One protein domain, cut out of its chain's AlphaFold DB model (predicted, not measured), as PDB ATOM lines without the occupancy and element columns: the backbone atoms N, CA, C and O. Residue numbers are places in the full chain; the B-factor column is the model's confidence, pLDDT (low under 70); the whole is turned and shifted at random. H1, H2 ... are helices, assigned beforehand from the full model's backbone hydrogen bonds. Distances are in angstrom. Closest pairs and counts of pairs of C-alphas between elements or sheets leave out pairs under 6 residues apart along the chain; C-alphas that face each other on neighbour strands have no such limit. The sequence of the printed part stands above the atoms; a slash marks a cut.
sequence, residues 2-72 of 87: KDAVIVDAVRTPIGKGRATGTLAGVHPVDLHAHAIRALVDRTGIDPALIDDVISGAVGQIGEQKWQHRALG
ATOM      1  N   LYS A   2      93.416 156.250  77.854       72.88
ATOM      2  CA  LYS A   2      93.289 156.009  76.408       72.88
ATOM      3  C   LYS A   2      91.814 155.766  76.148       72.88
ATOM      4  O   LYS A   2      91.340 154.653  76.353       72.88
ATOM      5  N   ASP A   3      91.107 156.824  75.790       89.62
ATOM      6  CA  ASP A   3      89.693 156.723  75.464       89.62
ATOM      7  C   ASP A   3      89.536 156.062  74.096       89.62
ATOM      8  O   ASP A   3      90.243 156.392  73.141       89.62
ATOM      9  N   ALA A   4      88.631 155.089  74.017       90.19
ATOM     10  CA  ALA A   4      88.245 154.484  72.755       90.19
ATOM     11  C   ALA A   4      87.204 155.382  72.083       90.19
ATOM     12  O   ALA A   4      86.160 155.674  72.668       90.19
ATOM     13  N   VAL A   5      87.489 155.813  70.856       93.38
ATOM     14  CA  VAL A   5      86.617 156.703  70.082       93.38
ATOM     15  C   VAL A   5      86.263 156.074  68.741       93.38
ATOM     16  O   VAL A   5      87.065 155.351  68.150       93.38
ATOM     17  N   ILE A   6      85.061 156.369  68.248       93.06
ATOM     18  CA  ILE A   6      84.659 156.050  66.876       93.06
ATOM     19  C   ILE A   6      85.015 157.261  66.022       93.06
ATOM     20  O   ILE A   6      84.413 158.321  66.173       93.06
ATOM     21  N   VAL A   7      86.014 157.105  65.153       93.00
ATOM     22  CA  VAL A   7      86.485 158.190  64.278       93.00
ATOM     23  C   VAL A   7      85.518 158.409  63.122       93.00
ATOM     24  O   VAL A   7      85.210 159.548  62.784       93.00
ATOM     25  N   ASP A   8      85.038 157.322  62.518       94.12
ATOM     26  CA  ASP A   8      84.154 157.391  61.365       94.12
ATOM     27  C   ASP A   8      83.371 156.079  61.155       94.12
ATOM     28  O   ASP A   8      83.770 155.023  61.651       94.12
ATOM     29  N   ALA A   9      82.253 156.135  60.423       94.00
ATOM     30  CA  ALA A   9      81.405 154.978  60.129       94.00
ATOM     31  C   ALA A   9      80.780 155.031  58.723       94.00
ATOM     32  O   ALA A   9      80.028 155.948  58.380       94.00
ATOM     33  N   VAL A  10      81.041 154.003  57.913       94.75
ATOM     34  CA  VAL A  10      80.457 153.806  56.574       94.75
ATOM     35  C   VAL A  10      79.624 152.533  56.524       94.75
ATOM     36  O   VAL A  10      79.812 151.607  57.310       94.75
ATOM     37  N   ARG A  11      78.730 152.454  55.537       94.38
ATOM     38  CA  ARG A  11      78.048 151.212  55.169       94.38
ATOM     39  C   ARG A  11      77.820 151.154  53.668       94.38
ATOM     40  O   ARG A  11      77.727 152.189  53.011       94.38
ATOM     41  N   THR A  12      77.630 149.949  53.149       93.44
ATOM     42  CA  THR A  12      77.124 149.770  51.788       93.44
ATOM     43  C   THR A  12      75.632 150.127  51.716       93.44
ATOM     44  O   THR A  12      74.921 150.138  52.736       93.44
ATOM     45  N   PRO A  13      75.100 150.389  50.510       92.81
ATOM     46  CA  PRO A  13      73.666 150.305  50.271       92.81
ATOM     47  C   PRO A  13      73.128 148.923  50.672       92.81
ATOM     48  O   PRO A  13      73.860 147.932  50.661       92.81
ATOM     49  N   ILE A  14      71.846 148.856  51.023       92.25
ATOM     50  CA  ILE A  14      71.182 147.594  51.371       92.25
ATOM     51  C   ILE A  14      70.369 147.140  50.157       92.25
ATOM     52  O   ILE A  14      69.497 147.864  49.678       92.25
ATOM     53  N   GLY A  15      70.680 145.947  49.649       88.62
ATOM     54  CA  GLY A  15      69.961 145.303  48.551       88.62
ATOM     55  C   GLY A  15      68.902 144.316  49.047       88.62
ATOM     56  O   GLY A  15      68.933 143.863  50.189       88.62
ATOM     57  N   LYS A  16      67.964 143.941  48.172       90.25
ATOM     58  CA  LYS A  16      66.996 142.869  48.467       90.25
ATOM     59  C   LYS A  16      67.700 141.504  48.423       90.25
ATOM     60  O   LYS A  16      68.334 141.202  47.416       90.25
ATOM     61  N   GLY A  17      67.527 140.671  49.450       83.50
ATOM     62  CA  GLY A  17      68.105 139.318  49.562       83.50
ATOM     63  C   GLY A  17      67.425 138.266  48.677       83.50
ATOM     64  O   GLY A  17      66.933 137.258  49.164       83.50
ATOM     65  N   ARG A  18      67.333 138.535  47.375       86.69
ATOM     66  CA  ARG A  18      66.757 137.653  46.349       86.69
ATOM     67  C   ARG A  18      67.631 137.716  45.102       86.69
ATOM     68  O   ARG A  18      68.327 138.709  44.920       86.69
ATOM     69  N   ALA A  19      67.554 136.722  44.219       85.06
ATOM     70  CA  ALA A  19      68.390 136.663  43.011       85.06
ATOM     71  C   ALA A  19      68.284 137.917  42.116       85.06
ATOM     72  O   ALA A  19      69.242 138.299  41.460       85.06
ATOM     73  N   THR A  20      67.142 138.611  42.141       89.00
ATOM     74  CA  THR A  20      66.919 139.877  41.418       89.00
ATOM     75  C   THR A  20      67.266 141.121  42.254       89.00
ATOM     76  O   THR A  20      66.707 142.200  42.047       89.00
ATOM     77  N   GLY A  21      68.045 140.961  43.320       89.75
ATOM     78  CA  GLY A  21      68.503 142.044  44.179       89.75
ATOM     79  C   GLY A  21      69.611 142.843  43.508       89.75
ATOM     80  O   GLY A  21      70.436 142.290  42.791       89.75
ATOM     81  N   THR A  22      69.674 144.143  43.788       91.19
ATOM     82  CA  THR A  22      70.687 145.051  43.218       91.19
ATOM     83  C   THR A  22      72.126 144.652  43.545       91.19
ATOM     84  O   THR A  22      73.032 144.985  42.794       91.19
ATOM     85  N   LEU A  23      72.331 143.928  44.648       91.06
ATOM     86  CA  LEU A  23      73.637 143.435  45.092       91.06
ATOM     87  C   LEU A  23      73.778 141.912  44.959       91.06
ATOM     88  O   LEU A  23      74.777 141.361  45.399       91.06
ATOM     89  N   ALA A  24      72.800 141.218  44.367       88.69
ATOM     90  CA  ALA A  24      72.794 139.754  44.309       88.69
ATOM     91  C   ALA A  24      73.935 139.177  43.456       88.69
ATOM     92  O   ALA A  24      74.377 138.060  43.703       88.69
ATOM     93  N   GLY A  25      74.415 139.943  42.471       90.12
ATOM     94  CA  GLY A  25      75.573 139.581  41.651       90.12
ATOM     95  C   GLY A  25      76.923 139.987  42.245       90.12
ATOM     96  O   GLY A  25      77.950 139.696  41.641       90.12
ATOM     97  N   VAL A  26      76.948 140.676  43.391       90.12
ATOM     98  CA  VAL A  26      78.195 141.109  44.030       90.12
ATOM     99  C   VAL A  26      78.644 140.033  45.002       90.12
ATOM    100  O   VAL A  26      77.896 139.623  45.890       90.12
ATOM    101  N   HIS A  27      79.885 139.587  44.853       88.62
ATOM    102  CA  HIS A  27      80.453 138.618  45.769       88.62
ATOM    103  C   HIS A  27      80.593 139.234  47.181       88.62
ATOM    104  O   HIS A  27      81.040 140.379  47.304       88.62
ATOM    105  N   PRO A  28      80.247 138.513  48.266       86.62
ATOM    106  CA  PRO A  28      80.237 139.080  49.619       86.62
ATOM    107  C   PRO A  28      81.577 139.684  50.062       86.62
ATOM    108  O   PRO A  28      81.595 140.714  50.737       86.62
ATOM    109  N   VAL A  29      82.696 139.087  49.641       88.56
ATOM    110  CA  VAL A  29      84.050 139.596  49.931       88.56
ATOM    111  C   VAL A  29      84.281 140.948  49.272       88.56
ATOM    112  O   VAL A  29      84.812 141.852  49.910       88.56
ATOM    113  N   ASP A  30      83.844 141.114  48.024       90.62
ATOM    114  CA  ASP A  30      84.013 142.370  47.294       90.62
ATOM    115  C   ASP A  30      83.134 143.466  47.891       90.62
ATOM    116  O   ASP A  30      83.570 144.609  48.028       90.62
ATOM    117  N   LEU A  31      81.923 143.106  48.329       92.25
ATOM    118  CA  LEU A  31      81.038 144.022  49.041       92.25
ATOM    119  C   LEU A  31      81.655 144.479  50.374       92.25
ATOM    120  O   LEU A  31      81.595 145.664  50.709       92.25
ATOM    121  N   HIS A  32      82.287 143.566  51.117       91.12
ATOM    122  CA  HIS A  32      82.983 143.898  52.360       91.12
ATOM    123  C   HIS A  32      84.232 144.759  52.115       91.12
ATOM    124  O   HIS A  32      84.417 145.786  52.770       91.12
ATOM    125  N   ALA A  33      85.051 144.395  51.125       91.88
ATOM    126  CA  ALA A  33      86.238 145.151  50.737       91.88
ATOM    127  C   ALA A  33      85.886 146.568  50.263       91.88
ATOM    128  O   ALA A  33      86.612 147.515  50.563       91.88
ATOM    129  N   HIS A  34      84.759 146.737  49.565       94.44
ATOM    130  CA  HIS A  34      84.263 148.048  49.155       94.44
ATOM    131  C   HIS A  34      83.982 148.959  50.357       94.44
ATOM    132  O   HIS A  34      84.390 150.118  50.345       94.44
ATOM    133  N   ALA A  35      83.352 148.438  51.416       93.56
ATOM    134  CA  ALA A  35      83.097 149.217  52.626       93.56
ATOM    135  C   ALA A  35      84.399 149.666  53.312       93.56
ATOM    136  O   ALA A  35      84.508 150.821  53.711       93.56
ATOM    137  N   ILE A  36      85.400 148.784  53.406       93.38
ATOM    138  CA  ILE A  36      86.699 149.124  54.010       93.38
ATOM    139  C   ILE A  36      87.422 150.195  53.185       93.38
ATOM    140  O   ILE A  36      87.896 151.178  53.748       93.38
ATOM    141  N   ARG A  37      87.469 150.045  51.854       94.62
ATOM    142  CA  ARG A  37      88.086 151.042  50.961       94.62
ATOM    143  C   ARG A  37      87.415 152.404  51.098       94.62
ATOM    144  O   ARG A  37      88.104 153.389  51.307       94.62
ATOM    145  N   ALA A  38      86.082 152.445  51.104       95.44
ATOM    146  CA  ALA A  38      85.341 153.690  51.279       95.44
ATOM    147  C   ALA A  38      85.640 154.380  52.622       95.44
ATOM    148  O   ALA A  38      85.683 155.607  52.677       95.44
ATOM    149  N   LEU A  39      85.858 153.615  53.699       95.06
ATOM    150  CA  LEU A  39      86.268 154.171  54.991       95.06
ATOM    151  C   LEU A  39      87.671 154.784  54.916       95.06
ATOM    152  O   LEU A  39      87.872 155.908  55.369       95.06
ATOM    153  N   VAL A  40      88.630 154.058  54.337       95.25
ATOM    154  CA  VAL A  40      90.015 154.526  54.180       95.25
ATOM    155  C   VAL A  40      90.064 155.776  53.306       95.25
ATOM    156  O   VAL A  40      90.630 156.782  53.721       95.25
ATOM    157  N   ASP A  41      89.398 155.753  52.152       95.75
ATOM    158  CA  ASP A  41      89.370 156.869  51.208       95.75
ATOM    159  C   ASP A  41      88.729 158.119  51.828       95.75
ATOM    160  O   ASP A  41      89.191 159.236  51.603       95.75
ATOM    161  N   ARG A  42      87.678 157.946  52.642       95.50
ATOM    162  CA  ARG A  42      86.984 159.065  53.294       95.50
ATOM    163  C   ARG A  42      87.761 159.648  54.472       95.50
ATOM    164  O   ARG A  42      87.724 160.857  54.681       95.50
ATOM    165  N   THR A  43      88.424 158.800  55.251       95.12
ATOM    166  CA  THR A  43      89.189 159.226  56.435       95.12
ATOM    167  C   THR A  43      90.600 159.693  56.090       95.12
ATOM    168  O   THR A  43      91.196 160.433  56.869       95.12
ATOM    169  N   GLY A  44      91.147 159.266  54.947       94.56
ATOM    170  CA  GLY A  44      92.535 159.515  54.566       94.56
ATOM    171  C   GLY A  44      93.551 158.817  55.477       94.56
ATOM    172  O   GLY A  44      94.715 159.215  55.501       94.56
ATOM    173  N   ILE A  45      93.126 157.816  56.260       94.12
ATOM    174  CA  ILE A  45      94.018 157.084  57.163       94.12
ATOM    175  C   ILE A  45      95.044 156.281  56.362       94.12
ATOM    176  O   ILE A  45      94.698 155.620  55.382       94.12
ATOM    177  N   ASP A  46      96.304 156.300  56.797       93.38
ATOM    178  CA  ASP A  46      97.315 155.387  56.269       93.38
ATOM    179  C   ASP A  46      96.932 153.940  56.646       93.38
ATOM    180  O   ASP A  46      96.887 153.619  57.841       93.38
ATOM    181  N   PRO A  47      96.676 153.044  55.671       89.94
ATOM    182  CA  PRO A  47      96.330 151.653  55.950       89.94
ATOM    183  C   PRO A  47      97.381 150.912  56.783       89.94
ATOM    184  O   PRO A  47      97.041 149.942  57.456       89.94
ATOM    185  N   ALA A  48      98.645 151.355  56.773       93.81
ATOM    186  CA  ALA A  48      99.708 150.762  57.582       93.81
ATOM    187  C   ALA A  48      99.553 151.017  59.094       93.81
ATOM    188  O   ALA A  48     100.232 150.366  59.889       93.81
ATOM    189  N   LEU A  49      98.677 151.945  59.498       93.50
ATOM    190  CA  LEU A  49      98.352 152.230  60.901       93.50
ATOM    191  C   LEU A  49      97.224 151.347  61.449       93.50
ATOM    192  O   LEU A  49      96.924 151.414  62.640       93.50
ATOM    193  N   ILE A  50      96.576 150.546  60.601       90.19
ATOM    194  CA  ILE A  50      95.505 149.641  61.016       90.19
ATOM    195  C   ILE A  50      96.142 148.374  61.593       90.19
ATOM    196  O   ILE A  50      96.719 147.573  60.861       90.19
ATOM    197  N   ASP A  51      96.017 148.189  62.907       91.25
ATOM    198  CA  ASP A  51      96.554 147.009  63.592       91.25
ATOM    199  C   ASP A  51      95.712 145.748  63.330       91.25
ATOM    200  O   ASP A  51      96.265 144.679  63.076       91.25
ATOM    201  N   ASP A  52      94.381 145.875  63.378       88.69
ATOM    202  CA  ASP A  52      93.437 144.765  63.223       88.69
ATOM    203  C   ASP A  52      92.139 145.216  62.531       88.69
ATOM    204  O   ASP A  52      91.620 146.310  62.770       88.69
ATOM    205  N   VAL A  53      91.568 144.326  61.712       89.31
ATOM    206  CA  VAL A  53      90.232 144.469  61.113       89.31
ATOM    207  C   VAL A  53      89.377 143.296  61.574       89.31
ATOM    208  O   VAL A  53      89.677 142.143  61.268       89.31
ATOM    209  N   ILE A  54      88.308 143.589  62.313       87.88
ATOM    210  CA  ILE A  54      87.371 142.586  62.826       87.88
ATOM    211  C   ILE A  54      86.033 142.776  62.122       87.88
ATOM    212  O   ILE A  54      85.465 143.869  62.135       87.88
ATOM    213  N   SER A  55      85.492 141.705  61.545       85.44
ATOM    214  CA  SER A  55      84.186 141.755  60.892       85.44
ATOM    215  C   SER A  55      83.417 140.450  61.065       85.44
ATOM    216  O   SER A  55      83.991 139.364  61.108       85.44
ATOM    217  N   GLY A  56      82.100 140.580  61.228       82.81
ATOM    218  CA  GLY A  56      81.183 139.465  61.443       82.81
ATOM    219  C   GLY A  56      80.303 139.227  60.223       82.81
ATOM    220  O   GLY A  56      79.819 140.177  59.609       82.81
ATOM    221  N   ALA A  57      80.065 137.961  59.895       82.06
ATOM    222  CA  ALA A  57      79.119 137.555  58.865       82.06
ATOM    223  C   ALA A  57      78.399 136.267  59.287       82.06
ATOM    224  O   ALA A  57      78.979 135.386  59.921       82.06
ATOM    225  N   VAL A  58      77.119 136.158  58.930       77.50
ATOM    226  CA  VAL A  58      76.275 134.990  59.215       77.50
ATOM    227  C   VAL A  58      76.000 134.266  57.897       77.50
ATOM    228  O   VAL A  58      75.676 134.908  56.903       77.50
ATOM    229  N   GLY A  59      76.145 132.937  57.875       69.00
ATOM    230  CA  GLY A  59      75.895 132.124  56.672       69.00
ATOM    231  C   GLY A  59      77.081 131.994  55.710       69.00
ATOM    232  O   GLY A  59      76.890 131.660  54.546       69.00
ATOM    233  N   GLN A  60      78.311 132.233  56.174       64.00
ATOM    234  CA  GLN A  60      79.518 132.016  55.374       64.00
ATOM    235  C   GLN A  60      79.705 130.531  55.037       64.00
ATOM    236  O   GLN A  60      79.735 129.678  55.931       64.00
ATOM    237  N   ILE A  61      79.897 130.230  53.755       61.81
ATOM    238  CA  ILE A  61      80.165 128.881  53.246       61.81
ATOM    239  C   ILE A  61      81.588 128.858  52.673       61.81
ATOM    240  O   ILE A  61      81.990 129.785  51.973       61.81
ATOM    241  N   GLY A  62      82.361 127.815  52.985       60.03
ATOM    242  CA  GLY A  62      83.702 127.618  52.426       60.03
ATOM    243  C   GLY A  62      84.733 128.668  52.865       60.03
ATOM    244  O   GLY A  62      84.874 128.967  54.051       60.03
ATOM    245  N   GLU A  63      85.475 129.205  51.896       57.97
ATOM    246  CA  GLU A  63      86.691 130.013  52.093       57.97
ATOM    247  C   GLU A  63      86.440 131.414  52.684       57.97
ATOM    248  O   GLU A  63      87.336 132.023  53.269       57.97
ATOM    249  N   GLN A  64      85.184 131.870  52.645       57.19
ATOM    250  CA  GLN A  64      84.709 133.124  53.246       57.19
ATOM    251  C   GLN A  64      85.061 133.231  54.743       57.19
ATOM    252  O   GLN A  64      85.298 134.323  55.254       57.19
ATOM    253  N   LYS A  65      85.117 132.094  55.456       53.09
ATOM    254  CA  LYS A  65      85.389 132.039  56.904       53.09
ATOM    255  C   LYS A  65      86.833 132.393  57.263       53.09
ATOM    256  O   LYS A  65      87.086 132.871  58.366       53.09
ATOM    257  N   TRP A  66      87.780 132.152  56.358       49.69
ATOM    258  CA  TRP A  66      89.213 132.287  56.639       49.69
ATOM    259  C   TRP A  66      89.761 133.680  56.306       49.69
ATOM    260  O   TRP A  66      90.760 134.099  56.888       49.69
ATOM    261  N   GLN A  67      89.084 134.432  55.434       52.84
ATOM    262  CA  GLN A  67      89.517 135.772  55.015       52.84
ATOM    263  C   GLN A  67      89.399 136.844  56.110       52.84
ATOM    264  O   GLN A  67      90.183 137.787  56.107       52.84
ATOM    265  N   HIS A  68      88.513 136.680  57.101       52.88
ATOM    266  CA  HIS A  68      88.386 137.623  58.228       52.88
ATOM    267  C   HIS A  68      89.555 137.570  59.232       52.88
ATOM    268  O   HIS A  68      89.564 138.321  60.202       52.88
ATOM    269  N   ARG A  69      90.558 136.702  59.015       44.53
ATOM    270  CA  ARG A  69      91.767 136.595  59.850       44.53
ATOM    271  C   ARG A  69      93.052 136.819  59.047       44.53
ATOM    272  O   ARG A  69      94.029 136.089  59.214       44.53
ATOM    273  N   ALA A  70      93.073 137.812  58.166       44.66
ATOM    274  CA  ALA A  70      94.278 138.148  57.419       44.66
ATOM    275  C   ALA A  70      94.432 139.663  57.261       44.66
ATOM    276  O   ALA A  70      93.804 140.242  56.384       44.66
ATOM    277  N   LEU A  71      95.265 140.278  58.118       45.69
ATOM    278  CA  LEU A  71      96.436 141.104  57.749       45.69
ATOM    279  C   LEU A  71      96.945 141.927  58.963       45.69
ATOM    280  O   LEU A  71      96.821 143.139  58.973       45.69
ATOM    281  N   GLY A  72      97.525 141.282  59.988       40.22
ATOM    282  CA  GLY A  72      98.054 141.994  61.179       40.22
ATOM    283  C   GLY A  72      99.481 141.624  61.611       40.22
ATOM    284  O   GLY A  72     100.021 142.172  62.566       40.22
TER     285      GLY A  72
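This is residues 2 to 72 of the 87 residues of the protein "Thiolase, N-terminal domain" of Kibdelosporangium aridum (UniProt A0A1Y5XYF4). There is little regular structure: one long helix, H1, with long unnamed stretches before and after it and a very short helix, H2, near its first end. Residues 2 to 27 make the long axis, and residues 44 to 63 fold back from the far end of H1 towards its start. The printed part has 71 residues, 20 of them in H1 and then H2, with no named strand: all helix. It is loose, radius of gyration of the C-alphas 14.2 A, and elongated, spanning 45 by 25 by 20 A.

H1, residues 28 to 43, and H2, residues 64 to 67, are close but not clearly touching; their closest C-alphas, of Val 29 and Gln 64, are 7.3 A apart. In H1 every O i to N i+4 pair is within hydrogen-bond range; H2 is too short for such a pair.

H1 begins at C-alpha 28 (80.237, 139.080, 49.619) and is 23.1 A long. H2 ends at C-alpha 67 (89.517, 135.772, 55.015).

The C-alphas farthest apart, of Lys 2 and Thr 20, are 46.7 A apart. The printed part has no cut. The link H1 to H2 is long, 20 residues. Residues 59 to 72 have pLDDT under 70.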